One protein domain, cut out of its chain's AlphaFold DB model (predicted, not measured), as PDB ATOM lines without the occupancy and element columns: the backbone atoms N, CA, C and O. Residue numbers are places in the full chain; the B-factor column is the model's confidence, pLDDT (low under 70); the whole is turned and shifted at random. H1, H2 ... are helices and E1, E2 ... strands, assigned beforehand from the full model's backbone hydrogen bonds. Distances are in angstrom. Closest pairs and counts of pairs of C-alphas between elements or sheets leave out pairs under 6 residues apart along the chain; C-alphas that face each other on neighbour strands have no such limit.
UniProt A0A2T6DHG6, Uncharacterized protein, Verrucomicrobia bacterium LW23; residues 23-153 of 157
ATOM      1  N   ALA A  23      36.957  27.663   0.725       55.12
ATOM      2  CA  ALA A  23      35.563  27.718   1.093       55.12
ATOM      3  C   ALA A  23      34.875  28.259  -0.179       55.12
ATOM      4  O   ALA A  23      34.862  29.462  -0.368       55.12
ATOM      5  N   GLN A  24      34.400  27.398  -1.089       66.00
ATOM      6  CA  GLN A  24      33.721  27.821  -2.333       66.00
ATOM      7  C   GLN A  24      32.252  27.403  -2.301       66.00
ATOM      8  O   GLN A  24      31.965  26.254  -1.959       66.00
ATOM      9  N   ALA A  25      31.355  28.375  -2.472       64.31
ATOM     10  CA  ALA A  25      29.920  28.191  -2.413       64.31
ATOM     11  C   ALA A  25      29.534  27.107  -3.388       64.31
ATOM     12  O   ALA A  25      30.152  26.928  -4.445       64.31
ATOM     13  N   ARG A  26      28.529  26.363  -2.966       85.56
ATOM     14  CA  ARG A  26      27.972  25.288  -3.753       85.56
ATOM     15  C   ARG A  26      26.601  25.694  -4.229       85.56
ATOM     16  O   ARG A  26      25.829  26.326  -3.507       85.56
ATOM     17  N   LEU A  27      26.290  25.287  -5.446       86.06
ATOM     18  CA  LEU A  27      24.920  25.307  -5.924       86.06
ATOM     19  C   LEU A  27      23.994  24.658  -4.880       86.06
ATOM     20  O   LEU A  27      24.321  23.637  -4.282       86.06
ATOM     21  N   GLY A  28      22.853  25.292  -4.614       86.25
ATOM     22  CA  GLY A  28      21.893  24.867  -3.595       86.25
ATOM     23  C   GLY A  28      22.179  25.317  -2.152       86.25
ATOM     24  O   GLY A  28      21.295  25.158  -1.300       86.25
ATOM     25  N   GLU A  29      23.338  25.910  -1.846       89.44
ATOM     26  CA  GLU A  29      23.578  26.529  -0.531       89.44
ATOM     27  C   GLU A  29      22.667  27.752  -0.318       89.44
ATOM     28  O   GLU A  29      22.250  28.415  -1.267       89.44
ATOM     29  N   ASN A  30      22.304  28.042   0.933       93.88
ATOM     30  CA  ASN A  30      21.584  29.268   1.288       93.88
ATOM     31  C   ASN A  30      22.560  30.428   1.566       93.88
ATOM     32  O   ASN A  30      23.771  30.234   1.672       93.88
ATOM     33  N   LEU A  31      22.034  31.648   1.730       94.56
ATOM     34  CA  LEU A  31      22.866  32.833   1.971       94.56
ATOM     35  C   LEU A  31      23.749  32.707   3.222       94.56
ATOM     36  O   LEU A  31      24.891  33.162   3.203       94.56
ATOM     37  N   GLN A  32      23.247  32.104   4.303       94.94
ATOM     38  CA  GLN A  32      24.030  31.946   5.528       94.94
ATOM     39  C   GLN A  32      25.232  31.028   5.291       94.94
ATOM     40  O   GLN A  32      26.345  31.397   5.640       94.94
ATOM     41  N   GLN A  33      25.032  29.906   4.598       93.31
ATOM     42  CA  GLN A  33      26.113  29.000   4.208       93.31
ATOM     43  C   GLN A  33      27.144  29.705   3.313       93.31
ATOM     44  O   GLN A  33      28.343  29.542   3.522       93.31
ATOM     45  N   CYS A  34      26.707  30.549   2.370       93.44
ATOM     46  CA  CYS A  34      27.618  31.377   1.574       93.44
ATOM     47  C   CYS A  34      28.408  32.375   2.441       93.44
ATOM     48  O   CYS A  34      29.596  32.587   2.199       93.44
ATOM     49  N   ARG A  35      27.787  32.967   3.470       94.06
ATOM     50  CA  ARG A  35      28.444  33.906   4.399       94.06
ATOM     51  C   ARG A  35      29.432  33.227   5.334       94.06
ATOM     52  O   ARG A  35      30.533  33.738   5.504       94.06
ATOM     53  N   ASP A  36      29.086  32.071   5.893       91.56
ATOM     54  CA  ASP A  36      29.996  31.275   6.736       91.56
ATOM     55  C   ASP A  36      31.277  30.915   5.973       91.56
ATOM     56  O   ASP A  36      32.357  30.734   6.532       91.56
ATOM     57  N   ARG A  37      31.139  30.832   4.653       87.50
ATOM     58  CA  ARG A  37      32.156  30.395   3.726       87.50
ATOM     59  C   ARG A  37      33.037  31.540   3.222       87.50
ATOM     60  O   ARG A  37      34.264  31.464   3.297       87.50
ATOM     61  N   TYR A  38      32.426  32.598   2.705       89.06
ATOM     62  CA  TYR A  38      33.145  33.706   2.077       89.06
ATOM     63  C   TYR A  38      33.332  34.921   2.984       89.06
ATOM     64  O   TYR A  38      34.189  35.757   2.712       89.06
ATOM     65  N   GLY A  39      32.578  35.002   4.077       91.44
ATOM     66  CA  GLY A  39      32.501  36.168   4.941       91.44
ATOM     67  C   GLY A  39      31.368  37.111   4.535       91.44
ATOM     68  O   GLY A  39      30.312  36.703   4.051       91.44
ATOM     69  N   MET A  40      31.571  38.403   4.780       93.56
ATOM     70  CA  MET A  40      30.596  39.432   4.427       93.56
ATOM     71  C   MET A  40      30.625  39.718   2.924       93.56
ATOM     72  O   MET A  40      31.695  39.838   2.334       93.56
ATOM     73  N   PHE A  41      29.448  39.847   2.310       93.69
ATOM     74  CA  PHE A  41      29.342  40.295   0.923       93.69
ATOM     75  C   PHE A  41      29.659  41.794   0.826       93.69
ATOM     76  O   PHE A  41      29.272  42.577   1.695       93.69
ATOM     77  N   ALA A  42      30.333  42.186  -0.250       91.31
ATOM     78  CA  ALA A  42      30.636  43.574  -0.586       91.31
ATOM     79  C   ALA A  42      29.458  44.264  -1.292       91.31
ATOM     80  O   ALA A  42      29.242  45.463  -1.127       91.31
ATOM     81  N   LYS A  43      28.673  43.503  -2.064       93.44
ATOM     82  CA  LYS A  43      27.547  44.017  -2.854       93.44
ATOM     83  C   LYS A  43      26.342  43.091  -2.737       93.44
ATOM     84  O   LYS A  43      26.500  41.878  -2.617       93.44
ATOM     85  N   LYS A  44      25.142  43.667  -2.794       96.62
ATOM     86  CA  LYS A  44      23.881  42.938  -2.970       96.62
ATOM     87  C   LYS A  44      22.939  43.716  -3.883       96.62
ATOM     88  O   LYS A  44      23.006  44.944  -3.911       96.62
ATOM     89  N   GLY A  45      22.034  43.024  -4.562       94.44
ATOM     90  CA  GLY A  45      20.993  43.663  -5.363       94.44
ATOM     91  C   GLY A  45      19.956  42.676  -5.880       94.44
ATOM     92  O   GLY A  45      20.072  41.469  -5.669       94.44
ATOM     93  N   ALA A  46      18.924  43.203  -6.532       93.44
ATOM     94  CA  ALA A  46      17.946  42.391  -7.245       93.44
ATOM     95  C   ALA A  46      18.506  41.961  -8.606       93.44
ATOM     96  O   ALA A  46      19.258  42.709  -9.234       93.44
ATOM     97  N   CYS A  47      18.133  40.769  -9.063       87.69
ATOM     98  CA  CYS A  47      18.409  40.343 -10.429       87.69
ATOM     99  C   CYS A  47      17.347  40.923 -11.369       87.69
ATOM    100  O   CYS A  47      16.153  40.672 -11.205       87.69
ATOM    101  N   GLU A  48      17.777  41.698 -12.359       85.75
ATOM    102  CA  GLU A  48      16.870  42.254 -13.359       85.75
ATOM    103  C   GLU A  48      16.174  41.134 -14.148       85.75
ATOM    104  O   GLU A  48      16.793  40.137 -14.518       85.75
ATOM    105  N   GLY A  49      14.864  41.274 -14.363       82.88
ATOM    106  CA  GLY A  49      14.062  40.286 -15.092       82.88
ATOM    107  C   GLY A  49      13.771  38.984 -14.334       82.88
ATOM    108  O   GLY A  49      13.111  38.108 -14.891       82.88
ATOM    109  N   VAL A  50      14.213  38.851 -13.076       81.50
ATOM    110  CA  VAL A  50      14.009  37.640 -12.267       81.50
ATOM    111  C   VAL A  50      13.411  38.006 -10.906       81.50
ATOM    112  O   VAL A  50      14.149  38.334  -9.972       81.50
ATOM    113  N   PRO A  51      12.074  37.955 -10.765       83.00
ATOM    114  CA  PRO A  51      11.410  38.208  -9.491       83.00
ATOM    115  C   PRO A  51      11.970  37.317  -8.378       83.00
ATOM    116  O   PRO A  51      12.273  36.141  -8.595       83.00
ATOM    117  N   ASP A  52      12.126  37.897  -7.188       86.62
ATOM    118  CA  ASP A  52      12.595  37.231  -5.964       86.62
ATOM    119  C   ASP A  52      14.027  36.671  -6.006       86.62
ATOM    120  O   ASP A  52      14.489  36.066  -5.034       86.62
ATOM    121  N   ALA A  53      14.764  36.885  -7.102       90.31
ATOM    122  CA  ALA A  53      16.180  36.569  -7.173       90.31
ATOM    123  C   ALA A  53      17.025  37.760  -6.717       90.31
ATOM    124  O   ALA A  53      16.809  38.915  -7.098       90.31
ATOM    125  N   GLN A  54      18.024  37.458  -5.898       95.38
ATOM    126  CA  GLN A  54      18.974  38.429  -5.381       95.38
ATOM    127  C   GLN A  54      20.388  37.951  -5.652       95.38
ATOM    128  O   GLN A  54      20.701  36.783  -5.418       95.38
ATOM    129  N   PHE A  55      21.252  38.858  -6.088       95.12
ATOM    130  CA  PHE A  55      22.674  38.575  -6.188       95.12
ATOM    131  C   PHE A  55      23.414  39.105  -4.960       95.12
ATOM    132  O   PHE A  55      23.044  40.130  -4.377       95.12
ATOM    133  N   TYR A  56      24.483  38.407  -4.591       96.25
ATOM    134  CA  TYR A  56      25.410  38.788  -3.534       96.25
ATOM    135  C   TYR A  56      26.831  38.583  -4.038       96.25
ATOM    136  O   TYR A  56      27.165  37.487  -4.481       96.25
ATOM    137  N   THR A  57      27.666  39.615  -3.951       95.62
ATOM    138  CA  THR A  57      29.069  39.548  -4.372       95.62
ATOM    139  C   THR A  57      29.967  39.486  -3.150       95.62
ATOM    140  O   THR A  57      29.922  40.368  -2.292       95.62
ATOM    141  N   PHE A  58      30.792  38.454  -3.080       94.94
ATOM    142  CA  PHE A  58      31.825  38.256  -2.072       94.94
ATOM    143  C   PHE A  58      33.199  38.411  -2.713       94.94
ATOM    144  O   PHE A  58      33.338  38.170  -3.906       94.94
ATOM    145  N   THR A  59      34.218  38.714  -1.916       92.00
ATOM    146  CA  THR A  59      35.610  38.714  -2.380       92.00
ATOM    147  C   THR A  59      36.423  37.808  -1.472       92.00
ATOM    148  O   THR A  59      36.455  37.993  -0.252       92.00
ATOM    149  N   LYS A  60      37.091  36.809  -2.051       87.50
ATOM    150  CA  LYS A  60      37.939  35.874  -1.310       87.50
ATOM    151  C   LYS A  60      39.199  35.568  -2.104       87.50
ATOM    152  O   LYS A  60      39.131  35.087  -3.227       87.50
ATOM    153  N   SER A  61      40.357  35.824  -1.496       86.69
ATOM    154  CA  SER A  61      41.668  35.515  -2.087       86.69
ATOM    155  C   SER A  61      41.872  36.118  -3.487       86.69
ATOM    156  O   SER A  61      42.432  35.466  -4.361       86.69
ATOM    157  N   GLY A  62      41.390  37.346  -3.713       86.31
ATOM    158  CA  GLY A  62      41.495  38.033  -5.009       86.31
ATOM    159  C   GLY A  62      40.525  37.534  -6.088       86.31
ATOM    160  O   GLY A  62      40.649  37.941  -7.238       86.31
ATOM    161  N   ILE A  63      39.579  36.662  -5.727       89.25
ATOM    162  CA  ILE A  63      38.489  36.209  -6.592       89.25
ATOM    163  C   ILE A  63      37.191  36.816  -6.072       89.25
ATOM    164  O   ILE A  63      36.836  36.640  -4.902       89.25
ATOM    165  N   ASP A  64      36.479  37.496  -6.955       91.81
ATOM    166  CA  ASP A  64      35.110  37.917  -6.722       91.81
ATOM    167  C   ASP A  64      34.161  36.766  -7.049       91.81
ATOM    168  O   ASP A  64      34.295  36.069  -8.057       91.81
ATOM    169  N   VAL A  65      33.210  36.544  -6.152       93.25
ATOM    170  CA  VAL A  65      32.204  35.496  -6.258       93.25
ATOM    171  C   VAL A  65      30.835  36.137  -6.170       93.25
ATOM    172  O   VAL A  65      30.398  36.535  -5.092       93.25
ATOM    173  N   GLU A  66      30.131  36.200  -7.289       94.50
ATOM    174  CA  GLU A  66      28.711  36.518  -7.299       94.50
ATOM    175  C   GLU A  66      27.906  35.228  -7.149       94.50
ATOM    176  O   GLU A  66      28.093  34.269  -7.893       94.50
ATOM    177  N   VAL A  67      26.984  35.201  -6.193       94.12
ATOM    178  CA  VAL A  67      25.982  34.139  -6.084       94.12
ATOM    179  C   VAL A  67      24.607  34.731  -6.335       94.12
ATOM    180  O   VAL A  67      24.268  35.764  -5.758       94.12
ATOM    181  N   ILE A  68      23.800  34.062  -7.153       93.25
ATOM    182  CA  ILE A  68      22.368  34.348  -7.233       93.25
ATOM    183  C   ILE A  68      21.642  33.412  -6.284       93.25
ATOM    184  O   ILE A  68      21.707  32.191  -6.432       93.25
ATOM    185  N   ILE A  69      20.916  33.995  -5.337       92.38
ATOM    186  CA  ILE A  69      19.981  33.305  -4.461       92.38
ATOM    187  C   ILE A  69      18.570  33.511  -5.009       92.38
ATOM    188  O   ILE A  69      18.106  34.642  -5.132       92.38
ATOM    189  N   TRP A  70      17.874  32.415  -5.288       88.69
ATOM    190  CA  TRP A  70      16.462  32.402  -5.661       88.69
ATOM    191  C   TRP A  70      15.744  31.328  -4.842       88.69
ATOM    192  O   TRP A  70      16.291  30.241  -4.634       88.69
ATOM    193  N   ASN A  71      14.559  31.632  -4.307       87.88
ATOM    194  CA  ASN A  71      13.848  30.756  -3.361       87.88
ATOM    195  C   ASN A  71      14.738  30.277  -2.191       87.88
ATOM    196  O   ASN A  71      14.714  29.114  -1.788       87.88
ATOM    197  N   GLY A  72      15.590  31.175  -1.680       89.00
ATOM    198  CA  GLY A  72      16.510  30.897  -0.571       89.00
ATOM    199  C   GLY A  72      17.680  29.961  -0.907       89.00
ATOM    200  O   GLY A  72      18.399  29.549   0.005       89.00
ATOM    201  N   ARG A  73      17.887  29.617  -2.185       89.69
ATOM    202  CA  ARG A  73      18.913  28.672  -2.648       89.69
ATOM    203  C   ARG A  73      19.791  29.282  -3.735       89.69
ATOM    204  O   ARG A  73      19.301  29.979  -4.617       89.69
ATOM    205  N   CYS A  74      21.083  28.980  -3.691       89.94
ATOM    206  CA  CYS A  74      22.052  29.392  -4.694       89.94
ATOM    207  C   CYS A  74      21.773  28.685  -6.023       89.94
ATOM    208  O   CYS A  74      21.931  27.467  -6.131       89.94
ATOM    209  N   SER A  75      21.354  29.441  -7.031       86.81
ATOM    210  CA  SER A  75      21.019  28.932  -8.363       86.81
ATOM    211  C   SER A  75      22.161  29.105  -9.362       86.81
ATOM    212  O   SER A  75      22.317  28.266 -10.247       86.81
ATOM    213  N   ARG A  76      22.977  30.151  -9.198       89.31
ATOM    214  CA  ARG A  76      24.120  30.471 -10.060       89.31
ATOM    215  C   ARG A  76      25.291  30.952  -9.224       89.31
ATOM    216  O   ARG A  76      25.084  31.679  -8.252       89.31
ATOM    217  N   ILE A  77      26.499  30.583  -9.641       91.75
ATOM    218  CA  ILE A  77      27.734  31.148  -9.101       91.75
ATOM    219  C   ILE A  77      28.582  31.669 -10.253       91.75
ATOM    220  O   ILE A  77      28.859  30.941 -11.203       91.75
ATOM    221  N   THR A  78      29.020  32.914 -10.144       92.25
ATOM    222  CA  THR A  78      29.943  33.539 -11.081       92.25
ATOM    223  C   THR A  78      31.243  33.848 -10.353       92.25
ATOM    224  O   THR A  78      31.235  34.524  -9.326       92.25
ATOM    225  N   TYR A  79      32.352  33.336 -10.878       90.69
ATOM    226  CA  TYR A  79      33.703  33.610 -10.405       90.69
ATOM    227  C   TYR A  79      34.374  34.592 -11.359       90.69
ATOM    228  O   TYR A  79      34.438  34.336 -12.562       90.69
ATOM    229  N   SER A  80      34.915  35.679 -10.825       88.69
ATOM    230  CA  SER A  80      35.680  36.658 -11.591       88.69
ATOM    231  C   SER A  80      36.980  37.009 -10.887       88.69
ATOM    232  O   SER A  80      37.030  37.110  -9.663       88.69
ATOM    233  N   LYS A  81      38.053  37.188 -11.654       86.12
ATOM    234  CA  LYS A  81      39.336  37.677 -11.142       86.12
ATOM    235  C   LYS A  81      40.078  38.457 -12.220       86.12
ATOM    236  O   LYS A  81      39.756  38.357 -13.402       86.12
ATOM    237  N   GLY A  82      41.095  39.210 -11.806       82.06
ATOM    238  CA  GLY A  82      42.068  39.760 -12.745       82.06
ATOM    239  C   GLY A  82      42.887  38.636 -13.388       82.06
ATOM    240  O   GLY A  82      43.449  37.799 -12.679       82.06
ATOM    241  N   GLY A  83      42.962  38.634 -14.719       81.06
ATOM    242  CA  GLY A  83      43.675  37.620 -15.493       81.06
ATOM    243  C   GLY A  83      42.915  36.301 -15.657       81.06
ATOM    244  O   GLY A  83      41.818  36.103 -15.139       81.06
ATOM    245  N   VAL A  84      43.519  35.382 -16.407       82.94
ATOM    246  CA  VAL A  84      42.875  34.138 -16.851       82.94
ATOM    247  C   VAL A  84      42.815  33.103 -15.723       82.94
ATOM    248  O   VAL A  84      43.757  32.942 -14.937       82.94
ATOM    249  N   PHE A  85      41.703  32.370 -15.630       80.88
ATOM    250  CA  PHE A  85      41.642  31.178 -14.785       80.88
ATOM    251  C   PHE A  85      42.500  30.064 -15.382       80.88
ATOM    252  O   PHE A  85      42.360  29.692 -16.543       80.88
ATOM    253  N   THR A  86      43.375  29.484 -14.570       86.12
ATOM    254  CA  THR A  86      44.137  28.306 -14.977       86.12
ATOM    255  C   THR A  86      43.207  27.093 -15.109       86.12
ATOM    256  O   THR A  86      42.213  26.990 -14.378       86.12
ATOM    257  N   PRO A  87      43.550  26.104 -15.955       82.50
ATOM    258  CA  PRO A  87      42.774  24.868 -16.061       82.50
ATOM    259  C   PRO A  87      42.583  24.150 -14.717       82.50
ATOM    260  O   PRO A  87      41.525  23.580 -14.457       82.50
ATOM    261  N   ALA A  88      43.583  24.213 -13.829       83.75
ATOM    262  CA  ALA A  88      43.513  23.624 -12.494       83.75
ATOM    263  C   ALA A  88      42.489  24.331 -11.587       83.75
ATOM    264  O   ALA A  88      41.753  23.665 -10.857       83.75
ATOM    265  N   GLU A  89      42.404  25.664 -11.647       84.50
ATOM    266  CA  GLU A  89      41.393  26.427 -10.906       84.50
ATOM    267  C   GLU A  89      39.986  26.113 -11.410       84.50
ATOM    268  O   GLU A  89      39.102  25.834 -10.597       84.50
ATOM    269  N   ILE A  90      39.791  26.093 -12.735       85.00
ATOM    270  CA  ILE A  90      38.506  25.742 -13.352       85.00
ATOM    271  C   ILE A  90      38.100  24.333 -12.923       85.00
ATOM    272  O   ILE A  90      36.986  24.142 -12.439       85.00
ATOM    273  N   ALA A  91      39.003  23.352 -13.022       84.31
ATOM    274  CA  ALA A  91      38.734  21.978 -12.612       84.31
ATOM    275  C   ALA A  91      38.339  21.884 -11.129       84.31
ATOM    276  O   ALA A  91      37.343  21.239 -10.796       84.31
ATOM    277  N   LEU A  92      39.064  22.567 -10.235       84.69
ATOM    278  CA  LEU A  92      38.777  22.571  -8.800       84.69
ATOM    279  C   LEU A  92      37.399  23.178  -8.488       84.69
ATOM    280  O   LEU A  92      36.612  22.583  -7.746       84.69
ATOM    281  N   LEU A  93      37.113  24.350  -9.060       86.56
ATOM    282  CA  LEU A  93      35.865  25.096  -8.878       86.56
ATOM    283  C   LEU A  93      34.659  24.316  -9.417       86.56
ATOM    284  O   LEU A  93      33.621  24.215  -8.752       86.56
ATOM    285  N   SER A  94      34.827  23.702 -10.588       84.50
ATOM    286  CA  SER A  94      33.801  22.909 -11.269       84.50
ATOM    287  C   SER A  94      33.522  21.593 -10.555       84.50
ATOM    288  O   SER A  94      32.363  21.222 -10.378       84.50
ATOM    289  N   MET A  95      34.563  20.894 -10.092       84.50
ATOM    290  CA  MET A  95      34.434  19.629  -9.362       84.50
ATOM    291  C   MET A  95      33.677  19.811  -8.043       84.50
ATOM    292  O   MET A  95      32.851  18.981  -7.677       84.50
ATOM    293  N   ARG A  96      33.908  20.914  -7.325       82.25
ATOM    294  CA  ARG A  96      33.226  21.186  -6.046       82.25
ATOM    295  C   ARG A  96      31.740  21.489  -6.188       82.25
ATOM    296  O   ARG A  96      31.003  21.350  -5.212       82.25
ATOM    297  N   ASN A  97      31.329  21.907  -7.376       83.81
ATOM    298  CA  ASN A  97      29.965  22.288  -7.709       83.81
ATOM    299  C   ASN A  97      29.244  21.236  -8.562       83.81
ATOM    300  O   ASN A  97      28.050  21.375  -8.814       83.81
ATOM    301  N   SER A  98      29.948  20.198  -9.024       77.25
ATOM    302  CA  SER A  98      29.388  19.224  -9.961       77.25
ATOM    303  C   SER A  98      28.331  18.336  -9.314       77.25
ATOM    304  O   SER A  98      27.413  17.909 -10.002       77.25
ATOM    305  N   GLU A  99      28.429  18.054  -8.009       76.19
ATOM    306  CA  GLU A  99      27.625  17.020  -7.329       76.19
ATOM    307  C   GLU A  99      27.634  15.679  -8.098       76.19
ATOM    308  O   GLU A  99      26.627  14.975  -8.163       76.19
ATOM    309  N   ASN A 100      28.775  15.337  -8.710       75.88
ATOM    310  CA  ASN A 100      28.955  14.178  -9.598       75.88
ATOM    311  C   ASN A 100      28.114  14.205 -10.889       75.88
ATOM    312  O   ASN A 100      27.970  13.177 -11.548       75.88
ATOM    313  N   GLN A 101      27.571  15.361 -11.271       74.25
ATOM    314  CA  GLN A 101      26.902  15.561 -12.555       74.25
ATOM    315  C   GLN A 101      27.886  16.105 -13.600       74.25
ATOM    316  O   GLN A 101      28.747  16.926 -13.266       74.25
ATOM    317  N   PRO A 102      27.768  15.683 -14.871       76.62
ATOM    318  CA  PRO A 102      28.568  16.246 -15.946       76.62
ATOM    319  C   PRO A 102      28.147  17.692 -16.244       76.62
ATOM    320  O   PRO A 102      26.968  18.046 -16.170       76.62
ATOM    321  N   TRP A 103      29.125  18.511 -16.625       82.06
ATOM    322  CA  TRP A 103      28.915  19.872 -17.109       82.06
ATOM    323  C   TRP A 103      28.806  19.891 -18.633       82.06
ATOM    324  O   TRP A 103      29.545  19.185 -19.318       82.06
ATOM    325  N   THR A 104      27.938  20.744 -19.172       81.88
ATOM    326  CA  THR A 104      28.055  21.231 -20.552       81.88
ATOM    327  C   THR A 104      28.814  22.550 -20.527       81.88
ATOM    328  O   THR A 104      28.417  23.450 -19.787       81.88
ATOM    329  N   SER A 105      29.892  22.646 -21.303       82.62
ATOM    330  CA  SER A 105      30.764  23.821 -21.355       82.62
ATOM    331  C   SER A 105      30.570  24.588 -22.653       82.62
ATOM    332  O   SER A 105      30.517  23.985 -23.723       82.62
ATOM    333  N   GLU A 106      30.546  25.909 -22.551       84.44
ATOM    334  CA  GLU A 106      30.621  26.845 -23.668       84.44
ATOM    335  C   GLU A 106      31.617  27.948 -23.297       84.44
ATOM    336  O   GLU A 106      31.526  28.516 -22.207       84.44
ATOM    337  N   GLU A 107      32.579  28.228 -24.174       81.69
ATOM    338  CA  GLU A 107      33.534  29.326 -24.005       81.69
ATOM    339  C   GLU A 107      33.330  30.344 -25.121       81.69
ATOM    340  O   GLU A 107      33.316  29.991 -26.302       81.69
ATOM    341  N   LYS A 108      33.156  31.608 -24.740       78.94
ATOM    342  CA  LYS A 108      32.983  32.719 -25.671       78.94
ATOM    343  C   LYS A 108      33.477  34.013 -25.030       78.94
ATOM    344  O   LYS A 108      33.112  34.304 -23.897       78.94
ATOM    345  N   ASP A 109      34.291  34.777 -25.757       77.56
ATOM    346  CA  ASP A 109      34.732  36.132 -25.386       77.56
ATOM    347  C   ASP A 109      35.311  36.247 -23.954       77.56
ATOM    348  O   ASP A 109      34.983  37.164 -23.208       77.56
ATOM    349  N   GLY A 110      36.153  35.290 -23.534       69.56
ATOM    350  CA  GLY A 110      36.756  35.284 -22.187       69.56
ATOM    351  C   GLY A 110      35.805  34.863 -21.056       69.56
ATOM    352  O   GLY A 110      36.114  35.016 -19.871       69.56
ATOM    353  N   VAL A 111      34.639  34.320 -21.411       75.50
ATOM    354  CA  VAL A 111      33.661  33.765 -20.478       75.50
ATOM    355  C   VAL A 111      33.534  32.266 -20.708       75.50
ATOM    356  O   VAL A 111      33.188  31.825 -21.804       75.50
ATOM    357  N   ILE A 112      33.749  31.481 -19.653       80.69
ATOM    358  CA  ILE A 112      33.457  30.044 -19.648       80.69
ATOM    359  C   ILE A 112      32.167  29.831 -18.867       80.69
ATOM    360  O   ILE A 112      32.101  30.081 -17.663       80.69
ATOM    361  N   ASN A 113      31.141  29.339 -19.548       80.81
ATOM    362  CA  ASN A 113      29.874  28.956 -18.951       80.81
ATOM    363  C   ASN A 113      29.802  27.437 -18.832       80.81
ATOM    364  O   ASN A 113      29.796  26.718 -19.829       80.81
ATOM    365  N   LEU A 114      29.699  26.951 -17.600       78.94
ATOM    366  CA  LEU A 114      29.374  25.566 -17.301       78.94
ATOM    367  C   LEU A 114      27.924  25.496 -16.843       78.94
ATOM    368  O   LEU A 114      27.562  26.025 -15.795       78.94
ATOM    369  N   ALA A 115      27.087  24.823 -17.617       77.12
ATOM    370  CA  ALA A 115      25.687  24.602 -17.286       77.12
ATOM    371  C   ALA A 115      25.425  23.119 -17.020       77.12
ATOM    372  O   ALA A 115      26.078  22.245 -17.593       77.12
ATOM    373  N   ARG A 116      24.443  22.819 -16.169       72.19
ATOM    374  CA  ARG A 116      23.895  21.465 -16.040       72.19
ATOM    375  C   ARG A 116      22.373  21.500 -16.040       72.19
ATOM    376  O   ARG A 116      21.754  22.366 -15.420       72.19
ATOM    377  N   LYS A 117      21.754  20.545 -16.735       61.16
ATOM    378  CA  LYS A 117      20.297  20.379 -16.743       61.16
ATOM    379  C   LYS A 117      19.883  19.515 -15.554       61.16
ATOM    380  O   LYS A 117      19.931  18.290 -15.630       61.16
ATOM    381  N   ASP A 118      19.466  20.143 -14.458       60.50
ATOM    382  CA  ASP A 118      18.890  19.416 -13.325       60.50
ATOM    383  C   ASP A 118      17.420  19.074 -13.631       60.50
ATOM    384  O   ASP A 118      16.578  19.959 -13.737       60.50
ATOM    385  N   LYS A 119      17.079  17.779 -13.726       47.31
ATOM    386  CA  LYS A 119      15.690  17.308 -13.948       47.31
ATOM    387  C   LYS A 119      14.702  17.679 -12.827       47.31
ATOM    388  O   LYS A 119      13.507  17.483 -12.992       47.31
ATOM    389  N   LYS A 120      15.188  18.144 -11.668       44.91
ATOM    390  CA  LYS A 120      14.392  18.421 -10.450       44.91
ATOM    391  C   LYS A 120      14.065  19.896 -10.244       44.91
ATOM    392  O   LYS A 120      13.685  20.308  -9.152       44.91
ATOM    393  N   ALA A 121      14.317  20.709 -11.250       46.22
ATOM    394  CA  ALA A 121      14.331  22.138 -11.097       46.22
ATOM    395  C   ALA A 121      12.987  22.697 -11.596       46.22
ATOM    396  O   ALA A 121      12.895  23.274 -12.670       46.22
ATOM    397  N   GLU A 122      11.921  22.438 -10.835       40.31
ATOM    398  CA  GLU A 122      10.590  22.978 -11.135       40.31
ATOM    399  C   GLU A 122      10.614  24.516 -11.024       40.31
ATOM    400  O   GLU A 122      11.102  25.077 -10.038       40.31
ATOM    401  N   GLY A 123      10.115  25.211 -12.054       53.09
ATOM    402  CA  GLY A 123      10.039  26.676 -12.114       53.09
ATOM    403  C   GLY A 123      11.155  27.336 -12.937       53.09
ATOM    404  O   GLY A 123      11.541  26.837 -13.987       53.09
ATOM    405  N   TYR A 124      11.673  28.486 -12.485       46.28
ATOM    406  CA  TYR A 124      12.668  29.324 -13.191       46.28
ATOM    407  C   TYR A 124      13.891  28.549 -13.726       46.28
ATOM    408  O   TYR A 124      14.470  28.907 -14.753       46.28
ATOM    409  N   TYR A 125      14.240  27.433 -13.090       50.69
ATOM    410  CA  TYR A 125      15.321  26.565 -13.534       50.69
ATOM    411  C   TYR A 125      15.075  25.830 -14.868       50.69
ATOM    412  O   TYR A 125      16.043  25.375 -15.476       50.69
ATOM    413  N   GLU A 126      13.833  25.738 -15.362       48.06
ATOM    414  CA  GLU A 126      13.561  25.270 -16.732       48.06
ATOM    415  C   GLU A 126      14.108  26.243 -17.787       48.06
ATOM    416  O   GLU A 126      14.462  25.823 -18.889       48.06
ATOM    417  N   LYS A 127      14.204  27.539 -17.449       51.28
ATOM    418  CA  LYS A 127      14.684  28.596 -18.353       51.28
ATOM    419  C   LYS A 127      16.138  28.992 -18.104       51.28
ATOM    420  O   LYS A 127      16.810  29.384 -19.054       51.28
ATOM    421  N   THR A 128      16.648  28.857 -16.879       56.50
ATOM    422  CA  THR A 128      18.073  29.068 -16.579       56.50
ATOM    423  C   THR A 128      18.640  27.893 -15.777       56.50
ATOM    424  O   THR A 128      18.339  27.773 -14.584       56.50
ATOM    425  N   PRO A 129      19.452  27.014 -16.392       60.12
ATOM    426  CA  PRO A 129      20.056  25.889 -15.688       60.12
ATOM    427  C   PRO A 129      20.923  26.383 -14.530       60.12
ATOM    428  O   PRO A 129      21.454  27.495 -14.569       60.12
ATOM    429  N   ARG A 130      21.123  25.532 -13.515       66.12
ATOM    430  CA  ARG A 130      22.179  25.801 -12.539       66.12
ATOM    431  C   ARG A 130      23.501  25.889 -13.285       66.12
ATOM    432  O   ARG A 130      23.842  24.979 -14.050       66.12
ATOM    433  N   SER A 131      24.215  26.984 -13.076       74.88
ATOM    434  CA  SER A 131      25.425  27.265 -13.830       74.88
ATOM    435  C   SER A 131      26.546  27.797 -12.958       74.88
ATOM    436  O   SER A 131      26.332  28.415 -11.908       74.88
ATOM    437  N   LEU A 132      27.755  27.522 -13.429       75.00
ATOM    438  CA  LEU A 132      28.970  28.197 -13.028       75.00
ATOM    439  C   LEU A 132      29.428  29.039 -14.203       75.00
ATOM    440  O   LEU A 132      29.528  28.542 -15.322       75.00
ATOM    441  N   THR A 133      29.742  30.291 -13.933       80.31
ATOM    442  CA  THR A 133      30.329  31.175 -14.930       80.31
ATOM    443  C   THR A 133      31.701  31.602 -14.442       80.31
ATOM    444  O   THR A 133      31.851  32.028 -13.299       80.31
ATOM    445  N   PHE A 134      32.706  31.487 -15.298       73.25
ATOM    446  CA  PHE A 134      34.037  32.032 -15.071       73.25
ATOM    447  C   PHE A 134      34.200  33.219 -16.004       73.25
ATOM    448  O   PHE A 134      34.101  33.058 -17.217       73.25
ATOM    449  N   VAL A 135      34.425  34.396 -15.434       73.38
ATOM    450  CA  VAL A 135      34.688  35.621 -16.189       73.38
ATOM    451  C   VAL A 135      36.134  36.008 -15.946       73.38
ATOM    452  O   VAL A 135      36.538  36.236 -14.804       73.38
ATOM    453  N   TYR A 136      36.916  36.087 -17.013       68.12
ATOM    454  CA  TYR A 136      38.251  36.657 -16.967       68.12
ATOM    455  C   TYR A 136      38.389  37.698 -18.062       68.12
ATOM    456  O   TYR A 136      38.018  37.482 -19.211       68.12
ATOM    457  N   VAL A 137      38.956  38.838 -17.688       55.56
ATOM    458  CA  VAL A 137      39.388  39.834 -18.658       55.56
ATOM    459  C   VAL A 137      40.809  39.459 -19.055       55.56
ATOM    460  O   VAL A 137      41.732  39.520 -18.237       55.56
ATOM    461  N   ASP A 138      40.978  39.009 -20.298       57.28
ATOM    462  CA  ASP A 138      42.302  38.915 -20.898       57.28
ATOM    463  C   ASP A 138      42.750  40.328 -21.287       57.28
ATOM    464  O   ASP A 138      42.456  40.817 -22.378       57.28
ATOM    465  N   TYR A 139      43.438  41.006 -20.368       47.50
ATOM    466  CA  TYR A 139      43.931  42.370 -20.583       47.50
ATOM    467  C   TYR A 139      44.835  42.492 -21.825       47.50
ATOM    468  O   TYR A 139      44.914  43.568 -22.411       47.50
ATOM    469  N   GLN A 140      45.472  41.402 -22.284       50.59
ATOM    470  CA  GLN A 140      46.238  41.409 -23.539       50.59
ATOM    471  C   GLN A 140      45.326  41.555 -24.767       50.59
ATOM    472  O   GLN A 140      45.732  42.147 -25.766       50.59
ATOM    473  N   ASN A 141      44.092  41.047 -24.702       55.66
ATOM    474  CA  ASN A 141      43.086  41.242 -25.744       55.66
ATOM    475  C   ASN A 141      42.385  42.596 -25.633       55.66
ATOM    476  O   ASN A 141      42.059  43.156 -26.670       55.66
ATOM    477  N   GLU A 142      42.203  43.167 -24.438       55.25
ATOM    478  CA  GLU A 142      41.720  44.554 -24.310       55.25
ATOM    479  C   GLU A 142      42.717  45.558 -24.889       55.25
ATOM    480  O   GLU A 142      42.315  46.480 -25.593       55.25
ATOM    481  N   GLU A 143      44.017  45.384 -24.640       58.09
ATOM    482  CA  GLU A 143      45.031  46.282 -25.188       58.09
ATOM    483  C   GLU A 143      45.130  46.147 -26.712       58.09
ATOM    484  O   GLU A 143      45.082  47.163 -27.401       58.09
ATOM    485  N   LYS A 144      45.109  44.917 -27.248       58.03
ATOM    486  CA  LYS A 144      45.028  44.669 -28.699       58.03
ATOM    487  C   LYS A 144      43.728  45.166 -29.329       58.03
ATOM    488  O   LYS A 144      43.765  45.690 -30.434       58.03
ATOM    489  N   ALA A 145      42.584  45.022 -28.662       54.69
ATOM    490  CA  ALA A 145      41.302  45.534 -29.148       54.69
ATOM    491  C   ALA A 145      41.264  47.066 -29.114       54.69
ATOM    492  O   ALA A 145      40.741  47.689 -30.033       54.69
ATOM    493  N   ARG A 146      41.870  47.685 -28.096       62.25
ATOM    494  CA  ARG A 146      42.038  49.138 -27.998       62.25
ATOM    495  C   ARG A 146      43.009  49.666 -29.054       62.25
ATOM    496  O   ARG A 146      42.749  50.712 -29.637       62.25
ATOM    497  N   GLU A 147      44.109  48.967 -29.316       66.00
ATOM    498  CA  GLU A 147      45.051  49.297 -30.396       66.00
ATOM    499  C   GLU A 147      44.408  49.118 -31.779       66.00
ATOM    500  O   GLU A 147      44.462  50.036 -32.593       66.00
ATOM    501  N   ALA A 148      43.687  48.020 -32.019       54.75
ATOM    502  CA  ALA A 148      42.938  47.806 -33.256       54.75
ATOM    503  C   ALA A 148      41.797  48.828 -33.445       54.75
ATOM    504  O   ALA A 148      41.543  49.289 -34.558       54.75
ATOM    505  N   GLY A 149      41.122  49.232 -32.364       54.72
ATOM    506  CA  GLY A 149      40.121  50.304 -32.370       54.72
ATOM    507  C   GLY A 149      40.718  51.670 -32.722       54.72
ATOM    508  O   GLY A 149      40.131  52.426 -33.497       54.72
ATOM    509  N   LYS A 150      41.934  51.950 -32.234       68.31
ATOM    510  CA  LYS A 150      42.711  53.146 -32.596       68.31
ATOM    511  C   LYS A 150      43.144  53.146 -34.059       68.31
ATOM    512  O   LYS A 150      43.054  54.183 -34.708       68.31
ATOM    513  N   GLU A 151      43.576  52.005 -34.595       58.84
ATOM    514  CA  GLU A 151      43.965  51.875 -36.009       58.84
ATOM    515  C   GLU A 151      42.771  51.970 -36.971       58.84
ATOM    516  O   GLU A 151      42.917  52.437 -38.100       58.84
ATOM    517  N   THR A 152      41.578  51.570 -36.528       55.22
ATOM    518  CA  THR A 152      40.345  51.606 -37.335       55.22
ATOM    519  C   THR A 152      39.546  52.906 -37.199       55.22
ATOM    520  O   THR A 152      38.546  53.078 -37.897       55.22
ATOM    521  N   GLY A 153      39.979  53.847 -36.349       43.88
ATOM    522  CA  GLY A 153      39.312  55.139 -36.147       43.88
ATOM    523  C   GLY A 153      37.962  55.050 -35.422       43.88
ATOM    524  O   GLY A 153      37.176  55.994 -35.471       43.88
TER     525      GLY A 153
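What this domain is: This is residues 23 to 153 of the 157 residues of an uncharacterized protein of Verrucomicrobia bacterium LW23 (UniProt A0A2T6DHG6). One twisted sheet of seven strands makes a wall, with H1 and H2 packed on one face of it as a second layer, H1 near E2 and E3 and H2 over E7. From the end of E7 the last helix, H3, leads away as an arm, and residues 142 to 153 stick out from the body. The 131 printed residues have three named helices and seven named strands, in the order H1 E1 E2 E3 E4 H2 E5 E6 E7 H3. The sheet runs E1 E2 E3 E4 E7 E6 E5 and is mixed, with E4 and E7 parallel and the other neighbours antiparallel. The class is mixed, helices and strands; the whole is compact, with a radius of gyration of the C-alphas of 16.1 A, and elongated, spanning 50 by 33 by 31 A.

How they stand to each other: E1, residues 43 to 46, E2, 54 to 60, E3, 63 to 70, and E4, 73 to 82, form a meander, each strand the antiparallel neighbour of the one before. N 45 and O 55 are 3.1 A apart, N 58 and O 65 2.8 A, and N 66 and O 78 2.9 A, each within hydrogen-bond range. H1, residues 31 to 38, is on the sheet at a height of 6.9 A, over none of its strands; its closest C-alphas to E2 are those of Tyr 38 and Lys 60, 6.3 A apart. E4 bends by 51 degrees at residue 76. E5, residues 104 to 108, E6, 111 to 116, and E7, 130 to 137, form a second meander, with N 106 and O 113 2.9 A apart and N 132 and O 114 2.8 A. E7 is parallel to E4 at 13 degrees, with N 79 and O 133 2.8 A apart. E4, H2, residues 87 to 97, and E5 form a split strand-helix-strand unit, two strands running the same way with E7 and E6 between them, and its crossover is right-handed. H2 lies over E7 at a height of 10.0 A over the sheet and runs along the strands, at 22 degrees to E7 on the local plane; the C-alphas of Ser 94 and Leu 132 are their closest, 7.4 A apart. H3, residues 139 to 151, is not on the sheet. Every O i to N i+4 pair is within hydrogen-bond range in H1 and H3, and 6 of 7 in H2.

Where its parts are: H1 begins at C-alpha 31 (22.866, 32.833, 1.971). E4 measures 27.6 A from first to last C-alpha, E7 23.0 A, E3 22.4 A and H3 18.1 A. H3 ends at C-alpha 151 (43.965, 51.875, -36.009).

The domain as a whole: The C-alphas of Lys 120 and Glu 151 are the two farthest apart, 51.4 A. The printed part has no cut. The link from E6 to E7, residues 117 to 129, is long. The mean pLDDT of the printed part is 78.0; it is under 70 at residues 23 to 25, 110, 117 to 130 and 136 to 153.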